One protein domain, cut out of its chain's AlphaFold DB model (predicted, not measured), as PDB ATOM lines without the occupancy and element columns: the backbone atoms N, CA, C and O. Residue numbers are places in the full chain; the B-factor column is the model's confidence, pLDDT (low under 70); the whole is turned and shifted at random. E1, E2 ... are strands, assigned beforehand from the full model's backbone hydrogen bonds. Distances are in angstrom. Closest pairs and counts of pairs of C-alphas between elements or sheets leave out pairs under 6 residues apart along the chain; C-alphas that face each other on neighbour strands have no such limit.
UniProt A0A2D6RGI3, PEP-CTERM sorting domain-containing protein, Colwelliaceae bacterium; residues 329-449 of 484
ATOM      1  N   VAL A 329      39.012  64.697  62.551       66.06
ATOM      2  CA  VAL A 329      40.432  64.387  62.754       66.06
ATOM      3  C   VAL A 329      40.594  62.922  63.123       66.06
ATOM      4  O   VAL A 329      40.078  62.471  64.142       66.06
ATOM      5  N   PHE A 330      41.398  62.215  62.338       73.50
ATOM      6  CA  PHE A 330      41.804  60.840  62.588       73.50
ATOM      7  C   PHE A 330      43.295  60.815  62.943       73.50
ATOM      8  O   PHE A 330      44.122  61.422  62.254       73.50
ATOM      9  N   GLN A 331      43.642  60.125  64.030       72.75
ATOM     10  CA  GLN A 331      45.030  59.909  64.447       72.75
ATOM     11  C   GLN A 331      45.279  58.417  64.607       72.75
ATOM     12  O   GLN A 331      44.687  57.789  65.486       72.75
ATOM     13  N   LEU A 332      46.167  57.868  63.777       75.62
ATOM     14  CA  LEU A 332      46.568  56.465  63.850       75.62
ATOM     15  C   LEU A 332      48.060  56.370  64.186       75.62
ATOM     16  O   LEU A 332      48.859  57.133  63.635       75.62
ATOM     17  N   PRO A 333      48.440  55.470  65.111       64.62
ATOM     18  CA  PRO A 333      49.800  55.402  65.629       64.62
ATOM     19  C   PRO A 333      50.823  54.910  64.599       64.62
ATOM     20  O   PRO A 333      51.966  55.331  64.689       64.62
ATOM     21  N   GLU A 334      50.437  54.065  63.641       81.69
ATOM     22  CA  GLU A 334      51.273  53.639  62.511       81.69
ATOM     23  C   GLU A 334      50.354  53.086  61.409       81.69
ATOM     24  O   GLU A 334      49.442  52.322  61.719       81.69
ATOM     25  N   VAL A 335      50.564  53.498  60.156       84.12
ATOM     26  CA  VAL A 335      49.966  52.871  58.958       84.12
ATOM     27  C   VAL A 335      51.069  52.293  58.083       84.12
ATOM     28  O   VAL A 335      52.179  52.839  58.063       84.12
ATOM     29  N   GLU A 336      50.782  51.218  57.349       83.25
ATOM     30  CA  GLU A 336      51.751  50.598  56.447       83.25
ATOM     31  C   GLU A 336      51.658  51.145  55.015       83.25
ATOM     32  O   GLU A 336      50.600  51.523  54.512       83.25
ATOM     33  N   ALA A 337      52.796  51.190  54.321       84.06
ATOM     34  CA  ALA A 337      52.829  51.598  52.920       84.06
ATOM     35  C   ALA A 337      51.959  50.670  52.054       84.06
ATOM     36  O   ALA A 337      52.047  49.447  52.164       84.06
ATOM     37  N   GLU A 338      51.180  51.264  51.147       83.62
ATOM     38  CA  GLU A 338      50.230  50.596  50.240       83.62
ATOM     39  C   GLU A 338      49.026  49.921  50.934       83.62
ATOM     40  O   GLU A 338      48.155  49.373  50.254       83.62
ATOM     41  N   GLU A 339      48.920  50.005  52.262       85.12
ATOM     42  CA  GLU A 339      47.731  49.593  53.005       85.12
ATOM     43  C   GLU A 339      46.571  50.549  52.710       85.12
ATOM     44  O   GLU A 339      46.746  51.768  52.711       85.12
ATOM     45  N   THR A 340      45.384  50.007  52.425       84.62
ATOM     46  CA  THR A 340      44.172  50.818  52.250       84.62
ATOM     47  C   THR A 340      43.429  50.891  53.569       84.62
ATOM     48  O   THR A 340      42.967  49.869  54.062       84.62
ATOM     49  N   ILE A 341      43.270  52.104  54.087       83.31
ATOM     50  CA  ILE A 341      42.475  52.384  55.275       83.31
ATOM     51  C   ILE A 341      41.147  53.002  54.844       83.31
ATOM     52  O   ILE A 341      41.119  53.946  54.048       83.31
ATOM     53  N   TRP A 342      40.047  52.470  55.366       82.50
ATOM     54  CA  TRP A 342      38.704  52.976  55.108       82.50
ATOM     55  C   TRP A 342      38.283  53.974  56.184       82.50
ATOM     56  O   TRP A 342      38.305  53.667  57.375       82.50
ATOM     57  N   PHE A 343      37.891  55.171  55.753       78.69
ATOM     58  CA  PHE A 343      37.441  56.274  56.604       78.69
ATOM     59  C   PHE A 343      36.006  56.654  56.266       78.69
ATOM     60  O   PHE A 343      35.606  56.563  55.103       78.69
ATOM     61  N   ASP A 344      35.267  57.137  57.257       69.94
ATOM     62  CA  ASP A 344      33.861  57.495  57.090       69.94
ATOM     63  C   ASP A 344      33.450  58.628  58.045       69.94
ATOM     64  O   ASP A 344      33.546  58.459  59.258       69.94
ATOM     65  N   PRO A 345      33.085  59.815  57.539       64.75
ATOM     66  CA  PRO A 345      32.716  60.992  58.332       64.75
ATOM     67  C   PRO A 345      31.191  61.180  58.441       64.75
ATOM     68  O   PRO A 345      30.409  60.507  57.774       64.75
ATOM     69  N   ASP A 346      30.762  62.251  59.123       51.25
ATOM     70  CA  ASP A 346      29.399  62.767  58.931       51.25
ATOM     71  C   ASP A 346      29.245  63.485  57.572       51.25
ATOM     72  O   ASP A 346      30.193  64.017  56.981       51.25
ATOM     73  N   VAL A 347      28.018  63.497  57.053       54.50
ATOM     74  CA  VAL A 347      27.685  63.691  55.630       54.50
ATOM     75  C   VAL A 347      27.944  65.079  55.050       54.50
ATOM     76  O   VAL A 347      27.733  66.126  55.671       54.50
ATOM     77  N   ALA A 348      28.263  65.070  53.755       54.56
ATOM     78  CA  ALA A 348      28.363  66.221  52.882       54.56
ATOM     79  C   ALA A 348      28.062  65.846  51.416       54.56
ATOM     80  O   ALA A 348      27.992  64.678  51.065       54.56
ATOM     81  N   SER A 349      27.926  66.828  50.520       59.59
ATOM     82  CA  SER A 349      27.824  66.611  49.055       59.59
ATOM     83  C   SER A 349      29.153  66.239  48.375       59.59
ATOM     84  O   SER A 349      29.244  66.102  47.152       59.59
ATOM     85  N   GLY A 350      30.196  66.114  49.186       64.56
ATOM     86  CA  GLY A 350      31.552  65.735  48.838       64.56
ATOM     87  C   GLY A 350      32.472  66.008  50.021       64.56
ATOM     88  O   GLY A 350      32.064  66.648  50.987       64.56
ATOM     89  N   TYR A 351      33.720  65.578  49.940       74.88
ATOM     90  CA  TYR A 351      34.697  65.764  51.011       74.88
ATOM     91  C   TYR A 351      36.017  66.250  50.466       74.88
ATOM     92  O   TYR A 351      36.390  65.892  49.351       74.88
ATOM     93  N   VAL A 352      36.726  67.031  51.274       81.62
ATOM     94  CA  VAL A 352      38.152  67.295  51.101       81.62
ATOM     95  C   VAL A 352      38.902  66.456  52.122       81.62
ATOM     96  O   VAL A 352      38.594  66.515  53.308       81.62
ATOM     97  N   TYR A 353      39.874  65.684  51.665       83.69
ATOM     98  CA  TYR A 353      40.730  64.853  52.499       83.69
ATOM     99  C   TYR A 353      42.132  65.441  52.496       83.69
ATOM    100  O   TYR A 353      42.652  65.749  51.423       83.69
ATOM    101  N   THR A 354      42.751  65.554  53.667       86.12
ATOM    102  CA  THR A 354      44.114  66.068  53.834       86.12
ATOM    103  C   THR A 354      44.917  65.125  54.724       86.12
ATOM    104  O   THR A 354      44.441  64.677  55.763       86.12
ATOM    105  N   SER A 355      46.152  64.828  54.326       89.00
ATOM    106  CA  SER A 355      47.046  63.890  55.011       89.00
ATOM    107  C   SER A 355      48.417  64.511  55.273       89.00
ATOM    108  O   SER A 355      48.900  65.334  54.491       89.00
ATOM    109  N   ASN A 356      49.083  64.090  56.352       89.06
ATOM    110  CA  ASN A 356      50.507  64.360  56.572       89.06
ATOM    111  C   ASN A 356      51.438  63.407  55.795       89.06
ATOM    112  O   ASN A 356      52.597  63.763  55.581       89.06
ATOM    113  N   LEU A 357      50.949  62.230  55.393       90.00
ATOM    114  CA  LEU A 357      51.653  61.255  54.552       90.00
ATOM    115  C   LEU A 357      51.225  61.389  53.085       90.00
ATOM    116  O   LEU A 357      50.077  61.746  52.807       90.00
ATOM    117  N   GLU A 358      52.133  61.095  52.149       91.69
ATOM    118  CA  GLU A 358      51.816  61.103  50.712       91.69
ATOM    119  C   GLU A 358      50.787  60.012  50.390       91.69
ATOM    120  O   GLU A 358      50.931  58.859  50.797       91.69
ATOM    121  N   ILE A 359      49.745  60.378  49.648       92.81
ATOM    122  CA  ILE A 359      48.629  59.504  49.293       92.81
ATOM    123  C   ILE A 359      48.980  58.737  48.016       92.81
ATOM    124  O   ILE A 359      49.272  59.335  46.976       92.81
ATOM    125  N   ALA A 360      48.925  57.408  48.084       92.81
ATOM    126  CA  ALA A 360      49.225  56.515  46.968       92.81
ATOM    127  C   ALA A 360      47.996  56.242  46.096       92.81
ATOM    128  O   ALA A 360      48.083  56.294  44.864       92.81
ATOM    129  N   SER A 361      46.837  55.998  46.709       93.31
ATOM    130  CA  SER A 361      45.589  55.761  45.987       93.31
ATOM    131  C   SER A 361      44.359  56.191  46.778       93.31
ATOM    132  O   SER A 361      44.403  56.377  47.993       93.31
ATOM    133  N   VAL A 362      43.251  56.331  46.054       92.81
ATOM    134  CA  VAL A 362      41.911  56.512  46.613       92.81
ATOM    135  C   VAL A 362      40.948  55.518  45.974       92.81
ATOM    136  O   VAL A 362      40.996  55.305  44.763       92.81
ATOM    137  N   THR A 363      40.063  54.936  46.775       91.56
ATOM    138  CA  THR A 363      39.014  54.008  46.348       91.56
ATOM    139  C   THR A 363      37.653  54.580  46.709       91.56
ATOM    140  O   THR A 363      37.383  54.883  47.871       91.56
ATOM    141  N   ALA A 364      36.796  54.729  45.701       88.81
ATOM    142  CA  ALA A 364      35.417  55.150  45.900       88.81
ATOM    143  C   ALA A 364      34.586  54.055  46.599       88.81
ATOM    144  O   ALA A 364      34.821  52.874  46.331       88.81
ATOM    145  N   PRO A 365      33.573  54.416  47.409       83.69
ATOM    146  CA  PRO A 365      32.658  53.434  47.989       83.69
ATOM    147  C   PRO A 365      31.964  52.603  46.907       83.69
ATOM    148  O   PRO A 365      31.660  53.102  45.811       83.69
ATOM    149  N   SER A 366      31.716  51.327  47.195       85.81
ATOM    150  CA  SER A 366      31.020  50.434  46.272       85.81
ATOM    151  C   SER A 366      29.503  50.596  46.366       85.81
ATOM    152  O   SER A 366      28.968  51.160  47.321       85.81
ATOM    153  N   LEU A 367      28.783  50.031  45.387       80.00
ATOM    154  CA  LEU A 367      27.315  49.977  45.410       80.00
ATOM    155  C   LEU A 367      26.753  49.133  46.566       80.00
ATOM    156  O   LEU A 367      25.545  49.168  46.793       80.00
ATOM    157  N   ALA A 368      27.591  48.348  47.252       71.94
ATOM    158  CA  ALA A 368      27.188  47.576  48.423       71.94
ATOM    159  C   ALA A 368      27.123  48.429  49.699       71.94
ATOM    160  O   ALA A 368      26.417  48.055  50.634       71.94
ATOM    161  N   THR A 369      27.828  49.562  49.718       72.06
ATOM    162  CA  THR A 369      27.875  50.495  50.851       72.06
ATOM    163  C   THR A 369      27.046  51.734  50.554       72.06
ATOM    164  O   THR A 369      26.141  52.070  51.310       72.06
ATOM    165  N   VAL A 370      27.298  52.370  49.406       76.44
ATOM    166  CA  VAL A 370      26.582  53.566  48.960       76.44
ATOM    167  C   VAL A 370      25.928  53.257  47.613       76.44
ATOM    168  O   VAL A 370      26.639  53.072  46.621       76.44
ATOM    169  N   PRO A 371      24.586  53.198  47.521       71.62
ATOM    170  CA  PRO A 371      23.885  52.837  46.292       71.62
ATOM    171  C   PRO A 371      23.854  54.001  45.278       71.62
ATOM    172  O   PRO A 371      22.784  54.385  44.811       71.62
ATOM    173  N   ASP A 372      25.018  54.556  44.923       75.62
ATOM    174  CA  ASP A 372      25.185  55.635  43.942       75.62
ATOM    175  C   ASP A 372      25.582  55.095  42.553       75.62
ATOM    176  O   ASP A 372      26.764  54.858  42.277       75.62
ATOM    177  N   PRO A 373      24.614  54.871  41.642       73.69
ATOM    178  CA  PRO A 373      24.883  54.279  40.335       73.69
ATOM    179  C   PRO A 373      25.600  55.227  39.364       73.69
ATOM    180  O   PRO A 373      26.116  54.754  38.347       73.69
ATOM    181  N   ASP A 374      25.608  56.536  39.638       80.31
ATOM    182  CA  ASP A 374      26.160  57.550  38.735       80.31
ATOM    183  C   ASP A 374      27.653  57.825  39.011       80.31
ATOM    184  O   ASP A 374      28.339  58.406  38.162       80.31
ATOM    185  N   GLY A 375      28.171  57.311  40.134       83.94
ATOM    186  CA  GLY A 375      29.578  57.374  40.522       83.94
ATOM    187  C   GLY A 375      30.013  58.747  41.033       83.94
ATOM    188  O   GLY A 375      29.207  59.619  41.336       83.94
ATOM    189  N   TYR A 376      31.324  58.946  41.118       90.38
ATOM    190  CA  TYR A 376      31.947  60.078  41.794       90.38
ATOM    191  C   TYR A 376      32.932  60.817  40.885       90.38
ATOM    192  O   TYR A 376      33.293  60.377  39.791       90.38
ATOM    193  N   MET A 377      33.403  61.967  41.355       90.75
ATOM    194  CA  MET A 377      34.459  62.749  40.728       90.75
ATOM    195  C   MET A 377      35.586  62.974  41.734       90.75
ATOM    196  O   MET A 377      35.375  63.561  42.792       90.75
ATOM    197  N   LEU A 378      36.786  62.531  41.376       93.00
ATOM    198  CA  LEU A 378      38.023  62.817  42.087       93.00
ATOM    199  C   LEU A 378      38.611  64.137  41.591       93.00
ATOM    200  O   LEU A 378      38.889  64.286  40.398       93.00
ATOM    201  N   GLU A 379      38.863  65.064  42.507       93.94
ATOM    202  CA  GLU A 379      39.523  66.339  42.241       93.94
ATOM    203  C   GLU A 379      40.792  66.486  43.087       93.94
ATOM    204  O   GLU A 379      40.795  66.174  44.270       93.94
ATOM    205  N   PHE A 380      41.891  66.966  42.506       94.19
ATOM    206  CA  PHE A 380      43.116  67.264  43.261       94.19
ATOM    207  C   PHE A 380      44.000  68.260  42.511       94.19
ATOM    208  O   PHE A 380      43.883  68.447  41.297       94.19
ATOM    209  N   MET A 381      44.915  68.914  43.220       92.19
ATOM    210  CA  MET A 381      45.844  69.873  42.623       92.19
ATOM    211  C   MET A 381      47.177  69.203  42.292       92.19
ATOM    212  O   MET A 381      47.851  68.686  43.172       92.19
ATOM    213  N   PHE A 382      47.623  69.297  41.036       92.88
ATOM    214  CA  PHE A 382      48.958  68.841  40.633       92.88
ATOM    215  C   PHE A 382      49.688  69.918  39.832       92.88
ATOM    216  O   PHE A 382      49.157  70.478  38.870       92.88
ATOM    217  N   GLY A 383      50.909  70.271  40.252       89.88
ATOM    218  CA  GLY A 383      51.703  71.319  39.597       89.88
ATOM    219  C   GLY A 383      50.995  72.683  39.515       89.88
ATOM    220  O   GLY A 383      51.223  73.443  38.574       89.88
ATOM    221  N   GLY A 384      50.097  72.979  40.464       88.50
ATOM    222  CA  GLY A 384      49.276  74.195  40.477       88.50
ATOM    223  C   GLY A 384      48.076  74.181  39.521       88.50
ATOM    224  O   GLY A 384      47.492  75.236  39.280       88.50
ATOM    225  N   THR A 385      47.711  73.022  38.967       91.12
ATOM    226  CA  THR A 385      46.554  72.847  38.077       91.12
ATOM    227  C   THR A 385      45.582  71.829  38.666       91.12
ATOM    228  O   THR A 385      46.003  70.728  39.022       91.12
ATOM    229  N   LEU A 386      44.293  72.175  38.708       92.69
ATOM    230  CA  LEU A 386      43.225  71.260  39.110       92.69
ATOM    231  C   LEU A 386      43.127  70.094  38.118       92.69
ATOM    232  O   LEU A 386      43.012  70.315  36.910       92.69
ATOM    233  N   GLN A 387      43.187  68.876  38.641       95.75
ATOM    234  CA  GLN A 387      42.910  67.631  37.939       95.75
ATOM    235  C   GLN A 387      41.521  67.130  38.334       95.75
ATOM    236  O   GLN A 387      41.101  67.336  39.470       95.75
ATOM    237  N   GLN A 388      40.821  66.494  37.393       95.00
ATOM    238  CA  GLN A 388      39.482  65.942  37.597       95.00
ATOM    239  C   GLN A 388      39.369  64.597  36.878       95.00
ATOM    240  O   GLN A 388      39.670  64.514  35.682       95.00
ATOM    241  N   PHE A 389      38.919  63.566  37.591       93.44
ATOM    242  CA  PHE A 389      38.727  62.215  37.068       93.44
ATOM    243  C   PHE A 389      37.395  61.644  37.546       93.44
ATOM    244  O   PHE A 389      37.075  61.725  38.725       93.44
ATOM    245  N   ALA A 390      36.627  61.048  36.634       92.25
ATOM    246  CA  ALA A 390      35.447  60.286  37.026       92.25
ATOM    247  C   ALA A 390      35.882  58.959  37.661       92.25
ATOM    248  O   ALA A 390      36.784  58.307  37.132       92.25
ATOM    249  N   LEU A 391      35.220  58.585  38.751       91.50
ATOM    250  CA  LEU A 391      35.380  57.331  39.475       91.50
ATOM    251  C   LEU A 391      34.044  56.592  39.465       91.50
ATOM    252  O   LEU A 391      33.038  57.125  39.927       91.50
ATOM    253  N   ALA A 392      34.005  55.366  38.955       90.38
ATOM    254  CA  ALA A 392      32.857  54.495  39.173       90.38
ATOM    255  C   ALA A 392      32.782  54.054  40.649       90.38
ATOM    256  O   ALA A 392      33.781  54.074  41.370       90.38
ATOM    257  N   ALA A 393      31.604  53.621  41.100       86.19
ATOM    258  CA  ALA A 393      31.458  53.026  42.427       86.19
ATOM    259  C   ALA A 393      32.397  51.813  42.591       86.19
ATOM    260  O   ALA A 393      32.444  50.938  41.720       86.19
ATOM    261  N   GLY A 394      33.150  51.779  43.693       88.12
ATOM    262  CA  GLY A 394      34.173  50.767  43.978       88.12
ATOM    263  C   GLY A 394      35.469  50.895  43.165       88.12
ATOM    264  O   GLY A 394      36.325  50.017  43.255       88.12
ATOM    265  N   GLU A 395      35.631  51.926  42.326       93.50
ATOM    266  CA  GLU A 395      36.848  52.110  41.528       93.50
ATOM    267  C   GLU A 395      37.990  52.708  42.362       93.50
ATOM    268  O   GLU A 395      37.794  53.652  43.131       93.50
ATOM    269  N   THR A 396      39.203  52.186  42.156       94.25
ATOM    270  CA  THR A 396      40.445  52.718  42.730       94.25
ATOM    271  C   THR A 396      41.209  53.548  41.704       94.25
ATOM    272  O   THR A 396      41.515  53.077  40.606       94.25
ATOM    273  N   PHE A 397      41.603  54.761  42.091       95.50
ATOM    274  CA  PHE A 397      42.542  55.598  41.353       95.50
ATOM    275  C   PHE A 397      43.913  55.605  42.036       95.50
ATOM    276  O   PHE A 397      44.072  56.123  43.138       95.50
ATOM    277  N   ASP A 398      44.915  55.051  41.355       95.56
ATOM    278  CA  ASP A 398      46.308  55.011  41.809       95.56
ATOM    279  C   ASP A 398      47.085  56.224  41.269       95.56
ATOM    280  O   ASP A 398      47.248  56.384  40.052       95.56
ATOM    281  N   PHE A 399      47.549  57.106  42.155       94.25
ATOM    282  CA  PHE A 399      48.215  58.350  41.765       94.25
ATOM    283  C   PHE A 399      49.561  58.075  41.083       94.25
ATOM    284  O   PHE A 399      49.813  58.591  39.986       94.25
ATOM    285  N   GLY A 400      50.391  57.208  41.670       89.88
ATOM    286  CA  GLY A 400      51.743  56.915  41.187       89.88
ATOM    287  C   GLY A 400      51.764  56.292  39.787       89.88
ATOM    288  O   GLY A 400      52.517  56.723  38.909       89.88
ATOM    289  N   SER A 401      50.873  55.337  39.532       90.62
ATOM    290  CA  SER A 401      50.682  54.665  38.242       90.62
ATOM    291  C   SER A 401      50.185  55.619  37.159       90.62
ATOM    292  O   SER A 401      50.512  55.445  35.980       90.62
ATOM    293  N   ASN A 402      49.440  56.654  37.549       91.25
ATOM    294  CA  ASN A 402      48.990  57.723  36.661       91.25
ATOM    295  C   ASN A 402      49.995  58.889  36.549       91.25
ATOM    296  O   ASN A 402      49.755  59.840  35.802       91.25
ATOM    297  N   GLY A 403      51.158  58.789  37.203       92.12
ATOM    298  CA  GLY A 403      52.251  59.758  37.113       92.12
ATOM    299  C   GLY A 403      52.081  60.991  38.003       92.12
ATOM    300  O   GLY A 403      52.730  62.008  37.746       92.12
ATOM    301  N   PHE A 404      51.220  60.906  39.015       93.06
ATOM    302  CA  PHE A 404      51.032  61.921  40.042       93.06
ATOM    303  C   PHE A 404      51.821  61.533  41.297       93.06
ATOM    304  O   PHE A 404      51.797  60.382  41.719       93.06
ATOM    305  N   THR A 405      52.540  62.499  41.861       92.56
ATOM    306  CA  THR A 405      53.320  62.375  43.104       92.56
ATOM    307  C   THR A 405      53.088  63.614  43.959       92.56
ATOM    308  O   THR A 405      52.568  64.618  43.458       92.56
ATOM    309  N   ASP A 406      53.522  63.560  45.215       91.00
ATOM    310  CA  ASP A 406      53.411  64.637  46.199       91.00
ATOM    311  C   ASP A 406      51.948  65.070  46.424       91.00
ATOM    312  O   ASP A 406      51.639  66.263  46.530       91.00
ATOM    313  N   ILE A 407      51.031  64.096  46.446       93.69
ATOM    314  CA  ILE A 407      49.605  64.321  46.692       93.69
ATOM    315  C   ILE A 407      49.324  64.145  48.184       93.69
ATOM    316  O   ILE A 407      49.487  63.063  48.732       93.69
ATOM    317  N   PHE A 408      48.878  65.221  48.827       92.44
ATOM    318  CA  PHE A 408      48.520  65.250  50.254       92.44
ATOM    319  C   PHE A 408      47.078  65.707  50.485       92.44
ATOM    320  O   PHE A 408      46.603  65.705  51.616       92.44
ATOM    321  N   GLU A 409      46.395  66.135  49.423       93.31
ATOM    322  CA  GLU A 409      45.032  66.646  49.469       93.31
ATOM    323  C   GLU A 409      44.281  66.240  48.199       93.31
ATOM    324  O   GLU A 409      44.798  66.396  47.086       93.31
ATOM    325  N   PHE A 410      43.057  65.741  48.362       92.94
ATOM    326  CA  PHE A 410      42.132  65.466  47.266       92.94
ATOM    327  C   PHE A 410      40.688  65.712  47.705       92.94
ATOM    328  O   PHE A 410      40.396  65.901  48.885       92.94
ATOM    329  N   SER A 411      39.765  65.720  46.752       90.44
ATOM    330  CA  SER A 411      38.335  65.793  47.012       90.44
ATOM    331  C   SER A 411      37.582  64.717  46.250       90.44
ATOM    332  O   SER A 411      37.870  64.472  45.081       90.44
ATOM    333  N   ILE A 412      36.597  64.103  46.902       86.81
ATOM    334  CA  ILE A 412      35.592  63.263  46.245       86.81
ATOM    335  C   ILE A 412      34.294  64.064  46.236       86.81
ATOM    336  O   ILE A 412      33.791  64.448  47.291       86.81
ATOM    337  N   VAL A 413      33.772  64.354  45.048       84.88
ATOM    338  CA  VAL A 413      32.529  65.115  44.846       84.88
ATOM    339  C   VAL A 413      31.582  64.357  43.922       84.88
ATOM    340  O   VAL A 413      31.965  63.375  43.292       84.88
ATOM    341  N   GLY A 414      30.345  64.836  43.799       76.00
ATOM    342  CA  GLY A 414      29.364  64.247  42.882       76.00
ATOM    343  C   GLY A 414      28.475  63.180  43.510       76.00
ATOM    344  O   GLY A 414      27.748  62.534  42.768       76.00
ATOM    345  N   ILE A 415      28.493  63.061  44.843       75.44
ATOM    346  CA  ILE A 415      27.543  62.252  45.611       75.44
ATOM    347  C   ILE A 415      26.122  62.614  45.171       75.44
ATOM    348  O   ILE A 415      25.731  63.790  45.201       75.44
ATOM    349  N   ASN A 416      25.361  61.614  44.735       70.75
ATOM    350  CA  ASN A 416      24.029  61.824  44.201       70.75
ATOM    351  C   ASN A 416      23.076  62.344  45.288       70.75
ATOM    352  O   ASN A 416      22.662  61.629  46.199       70.75
ATOM    353  N   LEU A 417      22.693  63.616  45.160       65.56
ATOM    354  CA  LEU A 417      21.819  64.303  46.111       65.56
ATOM    355  C   LEU A 417      20.403  63.708  46.166       65.56
ATOM    356  O   LEU A 417      19.726  63.874  47.179       65.56
ATOM    357  N   ASP A 418      19.961  63.009  45.115       62.81
ATOM    358  CA  ASP A 418      18.660  62.331  45.093       62.81
ATOM    359  C   ASP A 418      18.651  61.066  45.970       62.81
ATOM    360  O   ASP A 418      17.572  60.584  46.317       62.81
ATOM    361  N   LEU A 419      19.824  60.555  46.376       63.62
ATOM    362  CA  LEU A 419      19.921  59.509  47.403       63.62
ATOM    363  C   LEU A 419      19.563  60.036  48.792       63.62
ATOM    364  O   LEU A 419      19.292  59.233  49.678       63.62
ATOM    365  N   ALA A 420      19.562  61.364  48.973       57.38
ATOM    366  CA  ALA A 420      19.236  62.032  50.226       57.38
ATOM    367  C   ALA A 420      19.938  61.392  51.436       57.38
ATOM    368  O   ALA A 420      19.306  61.201  52.473       57.38
ATOM    369  N   LEU A 421      21.228  61.049  51.274       61.31
ATOM    370  CA  LEU A 421      22.042  60.456  52.334       61.31
ATOM    371  C   LEU A 421      21.863  61.282  53.611       61.31
ATOM    372  O   LEU A 421      22.078  62.500  53.593       61.31
ATOM    373  N   ASP A 422      21.381  60.633  54.673       55.34
ATOM    374  CA  ASP A 422      21.018  61.305  55.918       55.34
ATOM    375  C   ASP A 422      22.260  61.961  56.498       55.34
ATOM    376  O   ASP A 422      23.206  61.245  56.827       55.34
ATOM    377  N   PRO A 423      22.270  63.296  56.681       50.03
ATOM    378  CA  PRO A 423      23.482  63.953  57.072       50.03
ATOM    379  C   PRO A 423      24.010  63.633  58.471       50.03
ATOM    380  O   PRO A 423      25.117  64.036  58.824       50.03
ATOM    381  N   THR A 424      23.201  62.929  59.254       48.84
ATOM    382  CA  THR A 424      23.488  62.463  60.607       48.84
ATOM    383  C   THR A 424      23.813  60.967  60.669       48.84
ATOM    384  O   THR A 424      24.045  60.440  61.755       48.84
ATOM    385  N   ASN A 425      23.845  60.283  59.518       57.25
ATOM    386  CA  ASN A 425      24.300  58.906  59.397       57.25
ATOM    387  C   ASN A 425      25.839  58.875  59.287       57.25
ATOM    388  O   ASN A 425      26.369  59.297  58.259       57.25
ATOM    389  N   PRO A 426      26.563  58.338  60.285       54.62
ATOM    390  CA  PRO A 426      28.023  58.243  60.260       54.62
ATOM    391  C   PRO A 426      28.535  57.131  59.334       54.62
ATOM    392  O   PRO A 426      29.730  56.899  59.321       54.62
ATOM    393  N   GLN A 427      27.629  56.419  58.645       59.38
ATOM    394  CA  GLN A 427      27.888  55.407  57.617       59.38
ATOM    395  C   GLN A 427      27.480  55.818  56.201       59.38
ATOM    396  O   GLN A 427      27.403  54.988  55.291       59.38
ATOM    397  N   ALA A 428      27.152  57.092  55.986       62.19
ATOM    398  CA  ALA A 428      26.625  57.507  54.694       62.19
ATOM    399  C   ALA A 428      27.704  57.621  53.604       62.19
ATOM    400  O   ALA A 428      27.336  57.593  52.426       62.19
ATOM    401  N   PHE A 429      29.001  57.758  53.936       71.94
ATOM    402  CA  PHE A 429      30.033  57.921  52.909       71.94
ATOM    403  C   PHE A 429      31.431  57.402  53.284       71.94
ATOM    404  O   PHE A 429      32.329  58.144  53.685       71.94
ATOM    405  N   VAL A 430      31.664  56.129  52.979       78.44
ATOM    406  CA  VAL A 430      32.933  55.442  53.240       78.44
ATOM    407  C   VAL A 430      33.940  55.643  52.101       78.44
ATOM    408  O   VAL A 430      33.588  55.541  50.933       78.44
ATOM    409  N   THR A 431      35.216  55.917  52.378       85.50
ATOM    410  CA  THR A 431      36.264  56.069  51.344       85.50
ATOM    411  C   THR A 431      37.556  55.377  51.746       85.50
ATOM    412  O   THR A 431      38.057  55.581  52.849       85.50
ATOM    413  N   GLY A 432      38.114  54.585  50.829       89.06
ATOM    414  CA  GLY A 432      39.397  53.915  51.021       89.06
ATOM    415  C   GLY A 432      40.553  54.808  50.583       89.06
ATOM    416  O   GLY A 432      40.513  55.379  49.492       89.06
ATOM    417  N   VAL A 433      41.596  54.924  51.402       90.56
ATOM    418  CA  VAL A 433      42.797  55.716  51.103       90.56
ATOM    419  C   VAL A 433      44.035  54.899  51.447       90.56
ATOM    420  O   VAL A 433      44.110  54.339  52.535       90.56
ATOM    421  N   SER A 434      45.006  54.844  50.534       92.44
ATOM    422  CA  SER A 434      46.315  54.238  50.808       92.44
ATOM    423  C   SER A 434      47.444  55.256  50.755       92.44
ATOM    424  O   SER A 434      47.329  56.305  50.109       92.44
ATOM    425  N   PHE A 435      48.555  54.939  51.418       91.94
ATOM    426  CA  PHE A 435      49.690  55.847  51.594       91.94
ATOM    427  C   PHE A 435      50.959  55.307  50.930       91.94
ATOM    428  O   PHE A 435      51.188  54.102  50.865       91.94
ATOM    429  N   ALA A 436      51.793  56.206  50.410       89.56
ATOM    430  CA  ALA A 436      53.010  55.853  49.675       89.56
ATOM    431  C   ALA A 436      54.170  55.418  50.591       89.56
ATOM    432  O   ALA A 436      55.159  54.853  50.117       89.56
ATOM    433  N   GLU A 437      54.069  55.687  51.892       88.44
ATOM    434  CA  GLU A 437      55.076  55.365  52.901       88.44
ATOM    435  C   GLU A 437      54.427  55.028  54.250       88.44
ATOM    436  O   GLU A 437      53.346  55.531  54.554       88.44
ATOM    437  N   SER A 438      55.096  54.192  55.056       88.19
ATOM    438  CA  SER A 438      54.658  53.877  56.421       88.19
ATOM    439  C   SER A 438      54.984  55.024  57.389       88.19
ATOM    440  O   SER A 438      56.029  55.675  57.259       88.19
ATOM    441  N   GLY A 439      54.147  55.231  58.407       87.00
ATOM    442  CA  GLY A 439      54.414  56.173  59.500       87.00
ATOM    443  C   GLY A 439      53.178  56.590  60.300       87.00
ATOM    444  O   GLY A 439      52.067  56.153  60.019       87.00
ATOM    445  N   ASP A 440      53.374  57.457  61.299       83.44
ATOM    446  CA  ASP A 440      52.284  58.032  62.096       83.44
ATOM    447  C   ASP A 440      51.353  58.876  61.202       83.44
ATOM    448  O   ASP A 440      51.801  59.825  60.538       83.44
ATOM    449  N   LEU A 441      50.049  58.586  61.223       84.38
ATOM    450  CA  LEU A 441      49.066  59.265  60.381       84.38
ATOM    451  C   LEU A 441      48.298  60.336  61.166       84.38
ATOM    452  O   LEU A 441      47.707  60.086  62.215       84.38
ATOM    453  N   THR A 442      48.259  61.538  60.599       84.50
ATOM    454  CA  THR A 442      47.289  62.592  60.901       84.50
ATOM    455  C   THR A 442      46.505  62.876  59.631       84.50
ATOM    456  O   THR A 442      47.050  63.409  58.661       84.50
ATOM    457  N   PHE A 443      45.225  62.530  59.656       82.56
ATOM    458  CA  PHE A 443      44.340  62.632  58.508       82.56
ATOM    459  C   PHE A 443      43.121  63.467  58.880       82.56
ATOM    460  O   PHE A 443      42.531  63.267  59.943       82.56
ATOM    461  N   THR A 444      42.764  64.424  58.031       81.06
ATOM    462  CA  THR A 444      41.579  65.257  58.225       81.06
ATOM    463  C   THR A 444      40.635  65.137  57.051       81.06
ATOM    464  O   THR A 444      41.055  65.059  55.897       81.06
ATOM    465  N   GLN A 445      39.345  65.171  57.354       73.75
ATOM    466  CA  GLN A 445      38.287  65.107  56.363       73.75
ATOM    467  C   GLN A 445      37.300  66.248  56.609       73.75
ATOM    468  O   GLN A 445      36.723  66.369  57.689       73.75
ATOM    469  N   ALA A 446      37.125  67.105  55.606       74.44
ATOM    470  CA  ALA A 446      36.279  68.287  55.674       74.44
ATOM    471  C   ALA A 446      35.034  68.125  54.779       74.44
ATOM    472  O   ALA A 446      35.177  67.880  53.575       74.44
ATOM    473  N   PRO A 447      33.816  68.285  55.324       72.31
ATOM    474  CA  PRO A 447      32.577  68.165  54.561       72.31
ATOM    475  C   PRO A 447      32.353  69.343  53.593       72.31
ATOM    476  O   PRO A 447      32.386  70.513  53.976       72.31
ATOM    477  N   ILE A 448      32.026  69.055  52.331       70.44
ATOM    478  CA  ILE A 448      31.502  70.013  51.342       70.44
ATOM    479  C   ILE A 448      29.972  69.978  51.378       70.44
ATOM    480  O   ILE A 448      29.346  69.148  50.728       70.44
ATOM    481  N   ILE A 449      29.322  70.874  52.115       61.25
ATOM    482  CA  ILE A 449      27.852  70.884  52.217       61.25
ATOM    483  C   ILE A 449      27.185  71.630  51.045       61.25
ATOM    484  O   ILE A 449      27.498  72.789  50.764       61.25
TER     485      ILE A 449
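What this domain is: This is residues 329 to 449 of the 484 residues of the protein "PEP-CTERM sorting domain-containing protein" of Colwelliaceae bacterium (UniProt A0A2D6RGI3). Two antiparallel sheets stand face to face as a sandwich, a wider one of six strands and a smaller one of four, with E4 of the smaller sheet across from E8 of the wider one. The two long links, residues 364 to 375 and 414 to 430, lie at one end of the sandwich, and Asp 418 in the second makes the far tip. The printed part has 121 residues with no named helix and ten named strands, E1 to E10 in order along the chain; the sheets run E1 - E10 - E3 - E8 - E5 - E6 and E2 - E9 - E4 - E7. The class is all strand, though under half of the residues, 58 of 121, are in named strands. The whole is compact, with a radius of gyration of the C-alphas of 13.6 A, and rounded, spanning 37 by 31 by 24 A.

How they stand to each other: The larger sheet begins with the edge strand E1, residues 329 to 335, whose antiparallel neighbour is E10, residues 439 to 447; N 330 and O 443 are 2.9 A apart, within hydrogen-bond range. E10 is also antiparallel to E3, residues 350 to 355, at 156 degrees, with N 354 and O 444 at 2.8 A. E3 has E8, residues 409 to 413, as its next antiparallel neighbour, with N 353 and O 410 at 2.8 A. E8 is antiparallel to E5, residues 376 to 382, with N 411 and O 379 at 2.7 A. E5 and the edge strand E6, residues 385 to 391, form a hairpin, with N 378 and O 389 at 2.8 A. This sheet is strongly twisted: from edge to edge the strands' lines turn by 99 degrees. In the other sheet the edge strand E2, residues 340 to 343, is antiparallel to E9, residues 431 to 435, with N 341 and O 433 at 2.8 A. E9 is antiparallel to E4, residues 359 to 363, with N 363 and O 432 at 2.8 A. E4 is antiparallel to the edge strand E7, residues 396 to 398, with N 397 and O 362 at 2.8 A. This sheet is only just strongly twisted, its C-alphas lying up to 4.1 A off its best plane. Between the sheets, the closest C-alphas of E4 and E8 are those of Ile 359 and Glu 409, 8.0 A apart. The closest C-alphas of E1 and E9, Val 335 and Phe 435, are 7.9 A apart. E3 and E4 meet only through their link. E4 and E6 are apart, but only just, at 8.5 A.

Where its parts are: E1, residues 329 to 335, runs 15.4 A from C-alpha 329 at (40.432, 64.387, 62.754). E2, residues 340 to 343, and E3, residues 350 to 355, follow; E3 measures 16.8 A. After E4, residues 359 to 363, E5 begins at C-alpha 376, (31.947, 60.078, 41.794), and E5 and E6 measure 19.2 A each. E7, residues 396 to 398, is followed by E8 and E9, 13.4 A each. E10 is the longest strand by residues and runs 25.4 A to C-alpha 447 at (32.577, 68.165, 54.561).

The domain as a whole: The two C-alphas farthest apart are those of Asp 418 and Gly 439, at 39.0 A. The printed part has no cut; the links from E4 to E5 and from E8 to E9 are long. The mean pLDDT of the printed part is 81.2, and 22 residues are under 70, among them residues 344 to 350 and 417 to 428.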